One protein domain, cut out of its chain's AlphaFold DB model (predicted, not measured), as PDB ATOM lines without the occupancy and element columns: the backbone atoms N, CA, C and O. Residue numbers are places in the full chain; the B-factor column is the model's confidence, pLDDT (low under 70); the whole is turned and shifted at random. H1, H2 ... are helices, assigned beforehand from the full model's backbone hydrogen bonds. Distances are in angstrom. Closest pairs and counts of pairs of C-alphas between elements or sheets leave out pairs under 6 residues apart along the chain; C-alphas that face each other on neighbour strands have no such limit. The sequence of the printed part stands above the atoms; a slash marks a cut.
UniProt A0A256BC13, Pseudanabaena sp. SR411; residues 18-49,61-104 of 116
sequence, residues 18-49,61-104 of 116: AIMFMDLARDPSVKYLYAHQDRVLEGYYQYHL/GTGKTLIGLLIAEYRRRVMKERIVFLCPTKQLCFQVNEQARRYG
ATOM      1  N   ALA A  18      42.334 -50.513  -7.219       93.94
ATOM      2  CA  ALA A  18      43.293 -49.929  -8.154       93.94
ATOM      3  C   ALA A  18      43.589 -50.868  -9.335       93.94
ATOM      4  O   ALA A  18      43.642 -50.412 -10.476       93.94
ATOM      5  N   ILE A  19      43.708 -52.177  -9.081       93.62
ATOM      6  CA  ILE A  19      43.849 -53.189 -10.138       93.62
ATOM      7  C   ILE A  19      42.589 -53.215 -11.003       93.62
ATOM      8  O   ILE A  19      42.687 -53.075 -12.217       93.62
ATOM      9  N   MET A  20      41.402 -53.257 -10.381       95.00
ATOM     10  CA  MET A  20      40.137 -53.182 -11.119       95.00
ATOM     11  C   MET A  20      40.073 -51.945 -12.020       95.00
ATOM     12  O   MET A  20      39.629 -52.038 -13.158       95.00
ATOM     13  N   PHE A  21      40.512 -50.785 -11.522       95.12
ATOM     14  CA  PHE A  21      40.553 -49.556 -12.307       95.12
ATOM     15  C   PHE A  21      41.436 -49.694 -13.546       95.12
ATOM     16  O   PHE A  21      41.064 -49.162 -14.587       95.12
ATOM     17  N   MET A  22      42.564 -50.407 -13.468       92.38
ATOM     18  CA  MET A  22      43.445 -50.605 -14.619       92.38
ATOM     19  C   MET A  22      42.776 -51.388 -15.753       92.38
ATOM     20  O   MET A  22      42.983 -51.038 -16.916       92.38
ATOM     21  N   ASP A  23      41.918 -52.346 -15.404       92.00
ATOM     22  CA  ASP A  23      41.210 -53.225 -16.344       92.00
ATOM     23  C   ASP A  23      39.980 -52.573 -16.997       92.00
ATOM     24  O   ASP A  23      39.420 -53.099 -17.962       92.00
ATOM     25  N   LEU A  24      39.524 -51.425 -16.487       92.81
ATOM     26  CA  LEU A  24      38.395 -50.713 -17.078       92.81
ATOM     27  C   LEU A  24      38.760 -50.176 -18.470       92.81
ATOM     28  O   LEU A  24      39.798 -49.527 -18.648       92.81
ATOM     29  N   ALA A  25      37.849 -50.372 -19.429       92.94
ATOM     30  CA  ALA A  25      37.901 -49.804 -20.776       92.94
ATOM     31  C   ALA A  25      37.651 -48.285 -20.736       92.94
ATOM     32  O   ALA A  25      36.573 -47.791 -21.060       92.94
ATOM     33  N   ARG A  26      38.651 -47.554 -20.246       93.94
ATOM     34  CA  ARG A  26      38.608 -46.116 -19.975       93.94
ATOM     35  C   ARG A  26      38.989 -45.300 -21.201       93.94
ATOM     36  O   ARG A  26      39.717 -45.750 -22.083       93.94
ATOM     37  N   ASP A  27      38.555 -44.048 -21.183       92.94
ATOM     38  CA  ASP A  27      39.090 -42.985 -22.023       92.94
ATOM     39  C   ASP A  27      40.630 -42.918 -21.857       92.94
ATOM     40  O   ASP A  27      41.107 -42.784 -20.724       92.94
ATOM     41  N   PRO A  28      41.424 -42.976 -22.947       89.81
ATOM     42  CA  PRO A  28      42.892 -42.957 -22.895       89.81
ATOM     43  C   PRO A  28      43.500 -41.738 -22.186       89.81
ATOM     44  O   PRO A  28      44.665 -41.769 -21.777       89.81
ATOM     45  N   SER A  29      42.741 -40.646 -22.047       90.19
ATOM     46  CA  SER A  29      43.165 -39.466 -21.286       90.19
ATOM     47  C   SER A  29      43.229 -39.722 -19.773       90.19
ATOM     48  O   SER A  29      43.969 -39.037 -19.065       90.19
ATOM     49  N   VAL A  30      42.513 -40.732 -19.268       88.50
ATOM     50  CA  VAL A  30      42.475 -41.121 -17.855       88.50
ATOM     51  C   VAL A  30      43.535 -42.193 -17.587       88.50
ATOM     52  O   VAL A  30      43.257 -43.389 -17.567       88.50
ATOM     53  N   LYS A  31      44.782 -41.756 -17.393       83.62
ATOM     54  CA  LYS A  31      45.936 -42.669 -17.321       83.62
ATOM     55  C   LYS A  31      46.072 -43.410 -15.986       83.62
ATOM     56  O   LYS A  31      46.276 -44.618 -15.978       83.62
ATOM     57  N   TYR A  32      46.001 -42.698 -14.863       89.56
ATOM     58  CA  TYR A  32      46.313 -43.251 -13.542       89.56
ATOM     59  C   TYR A  32      45.522 -42.565 -12.426       89.56
ATOM     60  O   TYR A  32      45.054 -41.437 -12.581       89.56
ATOM     61  N   LEU A  33      45.399 -43.261 -11.293       92.06
ATOM     62  CA  LEU A  33      44.954 -42.661 -10.041       92.06
ATOM     63  C   LEU A  33      46.055 -41.756  -9.502       92.06
ATOM     64  O   LEU A  33      47.240 -42.088  -9.559       92.06
ATOM     65  N   TYR A  34      45.668 -40.620  -8.936       91.75
ATOM     66  CA  TYR A  34      46.603 -39.850  -8.129       91.75
ATOM     67  C   TYR A  34      46.889 -40.582  -6.814       91.75
ATOM     68  O   TYR A  34      46.009 -41.243  -6.263       91.75
ATOM     69  N   ALA A  35      48.094 -40.408  -6.265       91.38
ATOM     70  CA  ALA A  35      48.528 -41.107  -5.052       91.38
ATOM     71  C   ALA A  35      47.571 -40.926  -3.857       91.38
ATOM     72  O   ALA A  35      47.400 -41.835  -3.048       91.38
ATOM     73  N   HIS A  36      46.916 -39.766  -3.734       90.56
ATOM     74  CA  HIS A  36      45.918 -39.545  -2.684       90.56
ATOM     75  C   HIS A  36      44.616 -40.318  -2.919       90.56
ATOM     76  O   HIS A  36      43.994 -40.738  -1.951       90.56
ATOM     77  N   GLN A  37      44.204 -40.523  -4.173       93.94
ATOM     78  CA  GLN A  37      43.017 -41.319  -4.501       93.94
ATOM     79  C   GLN A  37      43.272 -42.792  -4.200       93.94
ATOM     80  O   GLN A  37      42.434 -43.443  -3.584       93.94
ATOM     81  N   ASP A  38      44.453 -43.276  -4.581       94.38
ATOM     82  CA  ASP A  38      44.881 -44.651  -4.346       94.38
ATOM     83  C   ASP A  38      44.902 -44.982  -2.847       94.38
ATOM     84  O   ASP A  38      44.269 -45.935  -2.407       94.38
ATOM     85  N   ARG A  39      45.486 -44.104  -2.017       94.06
ATOM     86  CA  ARG A  39      45.480 -44.265  -0.551       94.06
ATOM     87  C   ARG A  39      44.081 -44.339   0.058       94.06
ATOM     88  O   ARG A  39      43.870 -45.095   1.001       94.06
ATOM     89  N   VAL A  40      43.132 -43.549  -0.449       95.00
ATOM     90  CA  VAL A  40      41.744 -43.580   0.040       95.00
ATOM     91  C   VAL A  40      41.066 -44.895  -0.342       95.00
ATOM     92  O   VAL A  40      40.390 -45.496   0.491       95.00
ATOM     93  N   LEU A  41      41.254 -45.349  -1.582       96.44
ATOM     94  CA  LEU A  41      40.693 -46.610  -2.064       96.44
ATOM     95  C   LEU A  41      41.294 -47.813  -1.335       96.44
ATOM     96  O   LEU A  41      40.552 -48.723  -0.974       96.44
ATOM     97  N   GLU A  42      42.597 -47.786  -1.059       96.25
ATOM     98  CA  GLU A  42      43.284 -48.815  -0.282       96.25
ATOM     99  C   GLU A  42      42.768 -48.858   1.161       96.25
ATOM    100  O   GLU A  42      42.389 -49.918   1.652       96.25
ATOM    101  N   GLY A  43      42.647 -47.703   1.827       96.62
ATOM    102  CA  GLY A  43      42.067 -47.635   3.171       96.62
ATOM    103  C   GLY A  43      40.625 -48.155   3.217       96.62
ATOM    104  O   GLY A  43      40.258 -48.908   4.119       96.62
ATOM    105  N   TYR A  44      39.812 -47.819   2.212       96.94
ATOM    106  CA  TYR A  44      38.470 -48.382   2.076       96.94
ATOM    107  C   TYR A  44      38.502 -49.911   1.903       96.94
ATOM    108  O   TYR A  44      37.771 -50.624   2.594       96.94
ATOM    109  N   TYR A  45      39.354 -50.414   1.007       96.50
ATOM    110  CA  TYR A  45      39.467 -51.835   0.687       96.50
ATOM    111  C   TYR A  45      39.923 -52.676   1.887       96.50
ATOM    112  O   TYR A  45      39.347 -53.727   2.158       96.50
ATOM    113  N   GLN A  46      40.917 -52.200   2.639       96.38
ATOM    114  CA  GLN A  46      41.484 -52.934   3.772       96.38
ATOM    115  C   GLN A  46      40.560 -52.944   4.993       96.38
ATOM    116  O   GLN A  46      40.442 -53.961   5.675       96.38
ATOM    117  N   TYR A  47      39.901 -51.819   5.279       96.81
ATOM    118  CA  TYR A  47      39.265 -51.622   6.585       96.81
ATOM    119  C   TYR A  47      37.738 -51.522   6.536       96.81
ATOM    120  O   TYR A  47      37.091 -51.700   7.567       96.81
ATOM    121  N   HIS A  48      37.139 -51.261   5.368       96.69
ATOM    122  CA  HIS A  48      35.743 -50.815   5.297       96.69
ATOM    123  C   HIS A  48      34.844 -51.560   4.302       96.69
ATOM    124  O   HIS A  48      33.689 -51.170   4.125       96.69
ATOM    125  N   LEU A  49      35.292 -52.673   3.710       94.81
ATOM    126  CA  LEU A  49      34.436 -53.485   2.827       94.81
ATOM    127  C   LEU A  49      33.167 -54.012   3.514       94.81
ATOM    128  O   LEU A  49      32.149 -54.188   2.852       94.81
ATOM    129  N   GLY A  61      38.273 -30.582  -5.626       78.12
ATOM    130  CA  GLY A  61      39.239 -30.734  -6.730       78.12
ATOM    131  C   GLY A  61      40.041 -32.047  -6.755       78.12
ATOM    132  O   GLY A  61      40.783 -32.285  -7.698       78.12
ATOM    133  N   THR A  62      39.863 -32.946  -5.782       75.38
ATOM    134  CA  THR A  62      40.649 -34.197  -5.666       75.38
ATOM    135  C   THR A  62      40.085 -35.395  -6.437       75.38
ATOM    136  O   THR A  62      40.665 -36.481  -6.392       75.38
ATOM    137  N   GLY A  63      38.974 -35.218  -7.160       84.06
ATOM    138  CA  GLY A  63      38.332 -36.283  -7.937       84.06
ATOM    139  C   GLY A  63      37.423 -37.203  -7.116       84.06
ATOM    140  O   GLY A  63      37.427 -38.413  -7.320       84.06
ATOM    141  N   LYS A  64      36.617 -36.639  -6.205       92.88
ATOM    142  CA  LYS A  64      35.662 -37.391  -5.361       92.88
ATOM    143  C   LYS A  64      34.756 -38.330  -6.150       92.88
ATOM    144  O   LYS A  64      34.486 -39.440  -5.706       92.88
ATOM    145  N   THR A  65      34.299 -37.872  -7.315       93.38
ATOM    146  CA  THR A  65      33.420 -38.645  -8.188       93.38
ATOM    147  C   THR A  65      34.080 -39.946  -8.620       93.38
ATOM    148  O   THR A  65      33.455 -40.993  -8.519       93.38
ATOM    149  N   LEU A  66      35.354 -39.905  -9.026       94.75
ATOM    150  CA  LEU A  66      36.090 -41.102  -9.431       94.75
ATOM    151  C   LEU A  66      36.195 -42.103  -8.273       94.75
ATOM    152  O   LEU A  66      35.874 -43.269  -8.458       94.75
ATOM    153  N   ILE A  67      36.563 -41.644  -7.073       95.62
ATOM    154  CA  ILE A  67      36.658 -42.509  -5.883       95.62
ATOM    155  C   ILE A  67      35.310 -43.183  -5.593       95.62
ATOM    156  O   ILE A  67      35.248 -44.402  -5.458       95.62
ATOM    157  N   GLY A  68      34.222 -42.407  -5.542       95.62
ATOM    158  CA  GLY A  68      32.886 -42.946  -5.272       95.62
ATOM    159  C   GLY A  68      32.413 -43.936  -6.342       95.62
ATOM    160  O   GLY A  68      31.854 -44.978  -6.008       95.62
ATOM    161  N   LEU A  69      32.679 -43.644  -7.619       96.81
ATOM    162  CA  LEU A  69      32.351 -44.535  -8.734       96.81
ATOM    163  C   LEU A  69      33.154 -45.839  -8.694       96.81
ATOM    164  O   LEU A  69      32.595 -46.895  -8.968       96.81
ATOM    165  N   LEU A  70      34.434 -45.796  -8.318       96.88
ATOM    166  CA  LEU A  70      35.262 -46.997  -8.210       96.88
ATOM    167  C   LEU A  70      34.847 -47.892  -7.043       96.88
ATOM    168  O   LEU A  70      34.783 -49.108  -7.205       96.88
ATOM    169  N   ILE A  71      34.497 -47.304  -5.899       96.69
ATOM    170  CA  ILE A  71      33.924 -48.056  -4.774       96.69
ATOM    171  C   ILE A  71      32.607 -48.716  -5.201       96.69
ATOM    172  O   ILE A  71      32.417 -49.915  -4.989       96.69
ATOM    173  N   ALA A  72      31.715 -47.954  -5.839       96.31
ATOM    174  CA  ALA A  72      30.448 -48.459  -6.354       96.31
ATOM    175  C   ALA A  72      30.651 -49.627  -7.331       96.31
ATOM    176  O   ALA A  72      30.031 -50.680  -7.186       96.31
ATOM    177  N   GLU A  73      31.547 -49.467  -8.301       96.25
ATOM    178  CA  GLU A  73      31.802 -50.481  -9.319       96.25
ATOM    179  C   GLU A  73      32.427 -51.748  -8.730       96.25
ATOM    180  O   GLU A  73      32.017 -52.855  -9.082       96.25
ATOM    181  N   TYR A  74      33.349 -51.606  -7.773       96.06
ATOM    182  CA  TYR A  74      33.943 -52.747  -7.082       96.06
ATOM    183  C   TYR A  74      32.881 -53.541  -6.320       96.06
ATOM    184  O   TYR A  74      32.778 -54.759  -6.483       96.06
ATOM    185  N   ARG A  75      32.020 -52.861  -5.551       95.44
ATOM    186  CA  ARG A  75      30.900 -53.510  -4.856       95.44
ATOM    187  C   ARG A  75      29.945 -54.196  -5.841       95.44
ATOM    188  O   ARG A  75      29.568 -55.350  -5.639       95.44
ATOM    189  N   ARG A  76      29.624 -53.552  -6.966       94.69
ATOM    190  CA  ARG A  76      28.770 -54.135  -8.013       94.69
ATOM    191  C   ARG A  76      29.380 -55.400  -8.633       94.69
ATOM    192  O   ARG A  76      28.674 -56.394  -8.803       94.69
ATOM    193  N   ARG A  77      30.674 -55.389  -8.981       92.50
ATOM    194  CA  ARG A  77      31.350 -56.524  -9.643       92.50
ATOM    195  C   ARG A  77      31.673 -57.661  -8.687       92.50
ATOM    196  O   ARG A  77      31.447 -58.819  -9.036       92.50
ATOM    197  N   VAL A  78      32.189 -57.341  -7.505       93.06
ATOM    198  CA  VAL A  78      32.778 -58.318  -6.584       93.06
ATOM    199  C   VAL A  78      31.799 -58.760  -5.509       93.06
ATOM    200  O   VAL A  78      31.665 -59.954  -5.263       93.06
ATOM    201  N   MET A  79      31.088 -57.812  -4.897       92.81
ATOM    202  CA  MET A  79      30.090 -58.109  -3.860       92.81
ATOM    203  C   MET A  79      28.719 -58.451  -4.468       92.81
ATOM    204  O   MET A  79      27.823 -58.888  -3.754       92.81
ATOM    205  N   LYS A  80      28.554 -58.277  -5.791       94.00
ATOM    206  CA  LYS A  80      27.300 -58.506  -6.538       94.00
ATOM    207  C   LYS A  80      26.120 -57.694  -5.993       94.00
ATOM    208  O   LYS A  80      24.961 -58.096  -6.096       94.00
ATOM    209  N   GLU A  81      26.413 -56.526  -5.433       94.88
ATOM    210  CA  GLU A  81      25.411 -55.648  -4.842       94.88
ATOM    211  C   GLU A  81      24.776 -54.717  -5.878       94.88
ATOM    212  O   GLU A  81      25.365 -54.366  -6.904       94.88
ATOM    213  N   ARG A  82      23.550 -54.273  -5.583       93.94
ATOM    214  CA  ARG A  82      22.881 -53.212  -6.341       93.94
ATOM    215  C   ARG A  82      23.292 -51.869  -5.758       93.94
ATOM    216  O   ARG A  82      23.068 -51.629  -4.575       93.94
ATOM    217  N   ILE A  83      23.854 -51.001  -6.591       95.44
ATOM    218  CA  ILE A  83      24.372 -49.703  -6.158       95.44
ATOM    219  C   ILE A  83      23.523 -48.568  -6.724       95.44
ATOM    220  O   ILE A  83      23.144 -48.590  -7.893       95.44
ATOM    221  N   VAL A  84      23.260 -47.564  -5.891       94.62
ATOM    222  CA  VAL A  84      22.632 -46.300  -6.284       94.62
ATOM    223  C   VAL A  84      23.600 -45.169  -5.960       94.62
ATOM    224  O   VAL A  84      24.019 -45.019  -4.815       94.62
ATOM    225  N   PHE A  85      23.949 -44.368  -6.967       94.38
ATOM    226  CA  PHE A  85      24.751 -43.158  -6.798       94.38
ATOM    227  C   PHE A  85      23.823 -41.939  -6.822       94.38
ATOM    228  O   PHE A  85      23.257 -41.603  -7.863       94.38
ATOM    229  N   LEU A  86      23.637 -41.287  -5.674       93.75
ATOM    230  CA  LEU A  86      22.720 -40.156  -5.538       93.75
ATOM    231  C   LEU A  86      23.430 -38.833  -5.827       93.75
ATOM    232  O   LEU A  86      24.492 -38.548  -5.278       93.75
ATOM    233  N   CYS A  87      22.808 -38.004  -6.663       92.62
ATOM    234  CA  CYS A  87      23.263 -36.647  -6.954       92.62
ATOM    235  C   CYS A  87      22.202 -35.634  -6.494       92.62
ATOM    236  O   CYS A  87      21.015 -35.866  -6.728       92.62
ATOM    237  N   PRO A  88      22.592 -34.494  -5.898       91.69
ATOM    238  CA  PRO A  88      21.654 -33.476  -5.419       91.69
ATOM    239  C   PRO A  88      20.900 -32.747  -6.539       91.69
ATOM    240  O   PRO A  88      19.851 -32.163  -6.290       91.69
ATOM    241  N   THR A  89      21.426 -32.742  -7.769       92.75
ATOM    242  CA  THR A  89      20.816 -32.048  -8.910       92.75
ATOM    243  C   THR A  89      20.864 -32.894 -10.177       92.75
ATOM    244  O   THR A  89      21.725 -33.764 -10.340       92.75
ATOM    245  N   LYS A  90      19.951 -32.600 -11.111       92.38
ATOM    246  CA  LYS A  90      19.890 -33.253 -12.427       92.38
ATOM    247  C   LYS A  90      21.176 -33.016 -13.218       92.38
ATOM    248  O   LYS A  90      21.732 -33.947 -13.780       92.38
ATOM    249  N   GLN A  91      21.675 -31.783 -13.205       93.00
ATOM    250  CA  GLN A  91      22.896 -31.365 -13.889       93.00
ATOM    251  C   GLN A  91      24.109 -32.154 -13.393       93.00
ATOM    252  O   GLN A  91      24.880 -32.660 -14.203       93.00
ATOM    253  N   LEU A  92      24.246 -32.316 -12.073       93.31
ATOM    254  CA  LEU A  92      25.338 -33.103 -11.513       93.31
ATOM    255  C   LEU A  92      25.191 -34.591 -11.860       93.31
ATOM    256  O   LEU A  92      26.182 -35.229 -12.188       93.31
ATOM    257  N   CYS A  93      23.968 -35.129 -11.878       94.75
ATOM    258  CA  CYS A  93      23.716 -36.499 -12.337       94.75
ATOM    259  C   CYS A  93      24.196 -36.717 -13.782       94.75
ATOM    260  O   CYS A  93      24.914 -37.679 -14.051       94.75
ATOM    261  N   PHE A  94      23.881 -35.791 -14.696       93.75
ATOM    262  CA  PHE A  94      24.363 -35.850 -16.079       93.75
ATOM    263  C   PHE A  94      25.894 -35.827 -16.158       93.75
ATOM    264  O   PHE A  94      26.480 -36.689 -16.808       93.75
ATOM    265  N   GLN A  95      26.541 -34.909 -15.436       93.88
ATOM    266  CA  GLN A  95      28.005 -34.814 -15.390       93.88
ATOM    267  C   GLN A  95      28.653 -36.094 -14.847       93.88
ATOM    268  O   GLN A  95      29.655 -36.564 -15.383       93.88
ATOM    269  N   VAL A  96      28.086 -36.679 -13.789       95.38
ATOM    270  CA  VAL A  96      28.581 -37.929 -13.198       95.38
ATOM    271  C   VAL A  96      28.388 -39.100 -14.160       95.38
ATOM    272  O   VAL A  96      29.300 -39.910 -14.298       95.38
ATOM    273  N   ASN A  97      27.255 -39.181 -14.867       95.38
ATOM    274  CA  ASN A  97      27.014 -40.211 -15.880       95.38
ATOM    275  C   ASN A  97      28.027 -40.131 -17.035       95.38
ATOM    276  O   ASN A  97      28.571 -41.155 -17.442       95.38
ATOM    277  N   GLU A  98      28.324 -38.930 -17.538       94.81
ATOM    278  CA  GLU A  98      29.365 -38.747 -18.556       94.81
ATOM    279  C   GLU A  98      30.750 -39.149 -18.034       94.81
ATOM    280  O   GLU A  98      31.484 -39.867 -18.712       94.81
ATOM    281  N   GLN A  99      31.104 -38.747 -16.808       94.69
ATOM    282  CA  GLN A  99      32.377 -39.136 -16.191       94.69
ATOM    283  C   GLN A  99      32.490 -40.649 -15.994       94.69
ATOM    284  O   GLN A  99      33.533 -41.218 -16.298       94.69
ATOM    285  N   ALA A 100      31.428 -41.310 -15.534       95.88
ATOM    286  CA  ALA A 100      31.405 -42.757 -15.356       95.88
ATOM    287  C   ALA A 100      31.706 -43.488 -16.670       95.88
ATOM    288  O   ALA A 100      32.586 -44.348 -16.694       95.88
ATOM    289  N   ARG A 101      31.074 -43.068 -17.772       95.31
ATOM    290  CA  ARG A 101      31.320 -43.631 -19.111       95.31
ATOM    291  C   ARG A 101      32.766 -43.444 -19.549       95.31
ATOM    292  O   ARG A 101      33.387 -44.383 -20.036       95.31
ATOM    293  N   ARG A 102      33.354 -42.271 -19.290       94.81
ATOM    294  CA  ARG A 102      34.788 -42.031 -19.536       94.81
ATOM    295  C   ARG A 102      35.689 -42.931 -18.693       94.81
ATOM    296  O   ARG A 102      36.789 -43.260 -19.119       94.81
ATOM    297  N   TYR A 103      35.231 -43.357 -17.520       94.88
ATOM    298  CA  TYR A 103      35.937 -44.323 -16.687       94.88
ATOM    299  C   TYR A 103      35.638 -45.789 -17.049       94.88
ATOM    300  O   TYR A 103      36.093 -46.677 -16.335       94.88
ATOM    301  N   GLY A 104      34.912 -46.071 -18.136       94.25
ATOM    302  CA  GLY A 104      34.551 -47.440 -18.521       94.25
ATOM    303  C   GLY A 104      33.479 -48.067 -17.622       94.25
ATOM    304  O   GLY A 104      33.377 -49.291 -17.540       94.25
TER     305      GLY A 104
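What this domain is: This is residues 18 to 49 and 61 to 104 of the 116 residues of a protein of Pseudanabaena sp. SR411 (UniProt A0A256BC13). Look for a small, rounded cluster of crossed helices: H3 runs through the middle, H2 packs on one side of it and H4 on another, and the short H1 lies crosswise near H2 and H3. The stretch of residues 80 to 89 after H3 folds back the way H3 came and leads to the start of H4; H2 and H4 stay apart, with H3 between them. The printed part has 76 residues with four named helices, in the order H1, H2, H3, H4, and no named strand; its class is all helix. It is compact, with a radius of gyration of the C-alphas of 12.4 A, and spans 33 by 28 by 23 A.

How they stand to each other: Start at H1, residues 18 to 23, and compare it with H2, residues 35 to 47. They only just touch, with 3 pairs of C-alphas within 8 A, and H2 does so with residues 38 to 42 alone; the closest C-alphas are those of Ala 18 and Asp 38, 6.7 A apart. Their lines are about perpendicular at 72 degrees, only just past steep. Next find H3, residues 64 to 79. H1 is close to it but not clearly touching, with C-alphas 21 and 70 closest at 7.2 A, about perpendicular at 78 degrees. H2 touches H3 through residues 37 to 41 and 67 to 71 alone, the closest C-alphas being those of Gln 37 and Ile 67 at 6.6 A. They run the same way at a steep tilt of 36 degrees, only just past shallow. Further along is H4, residues 90 to 102, which touches H3 through residues 96 to 100 and 65 to 69 alone; the C-alphas of Leu 69 and Ala 100 are closest, 6.9 A apart. These two run the same way at a steep tilt of 64 degrees. The helix packing is mostly crossed: of the three touching pairs, 0 are at a shallow tilt. H4 is apart from H1 and from H2. In H1, H2, H3 and H4, every O i to N i+4 pair is within hydrogen-bond range.

Where its parts are: Find C-alpha 18 at (43.293, -49.929, -8.154), where H1 begins; it runs to residue 23. H2, residues 35 to 47, measures 18.2 A from first to last C-alpha. H3 begins at C-alpha 64, at (35.662, -37.391, -5.361), and reaches residue 79 after 21.5 A. H4, residues 90 to 102, measures 18.7 A and ends at C-alpha 102, at (34.788, -42.031, -19.536).

The domain as a whole: The two C-alphas farthest apart are those of Gln 46 and Gln 91, 33.5 A. Residues 50 to 60 are not printed, and C-alphas 49 and 61 are 25.1 A apart across this cut, which lies in the link from H2 to H3. The link from H1 to H2 is long, with 11 residues; the link from H3 to H4 is short, with 10. The mean pLDDT of the printed part is 93.4, and no printed residue is under 70.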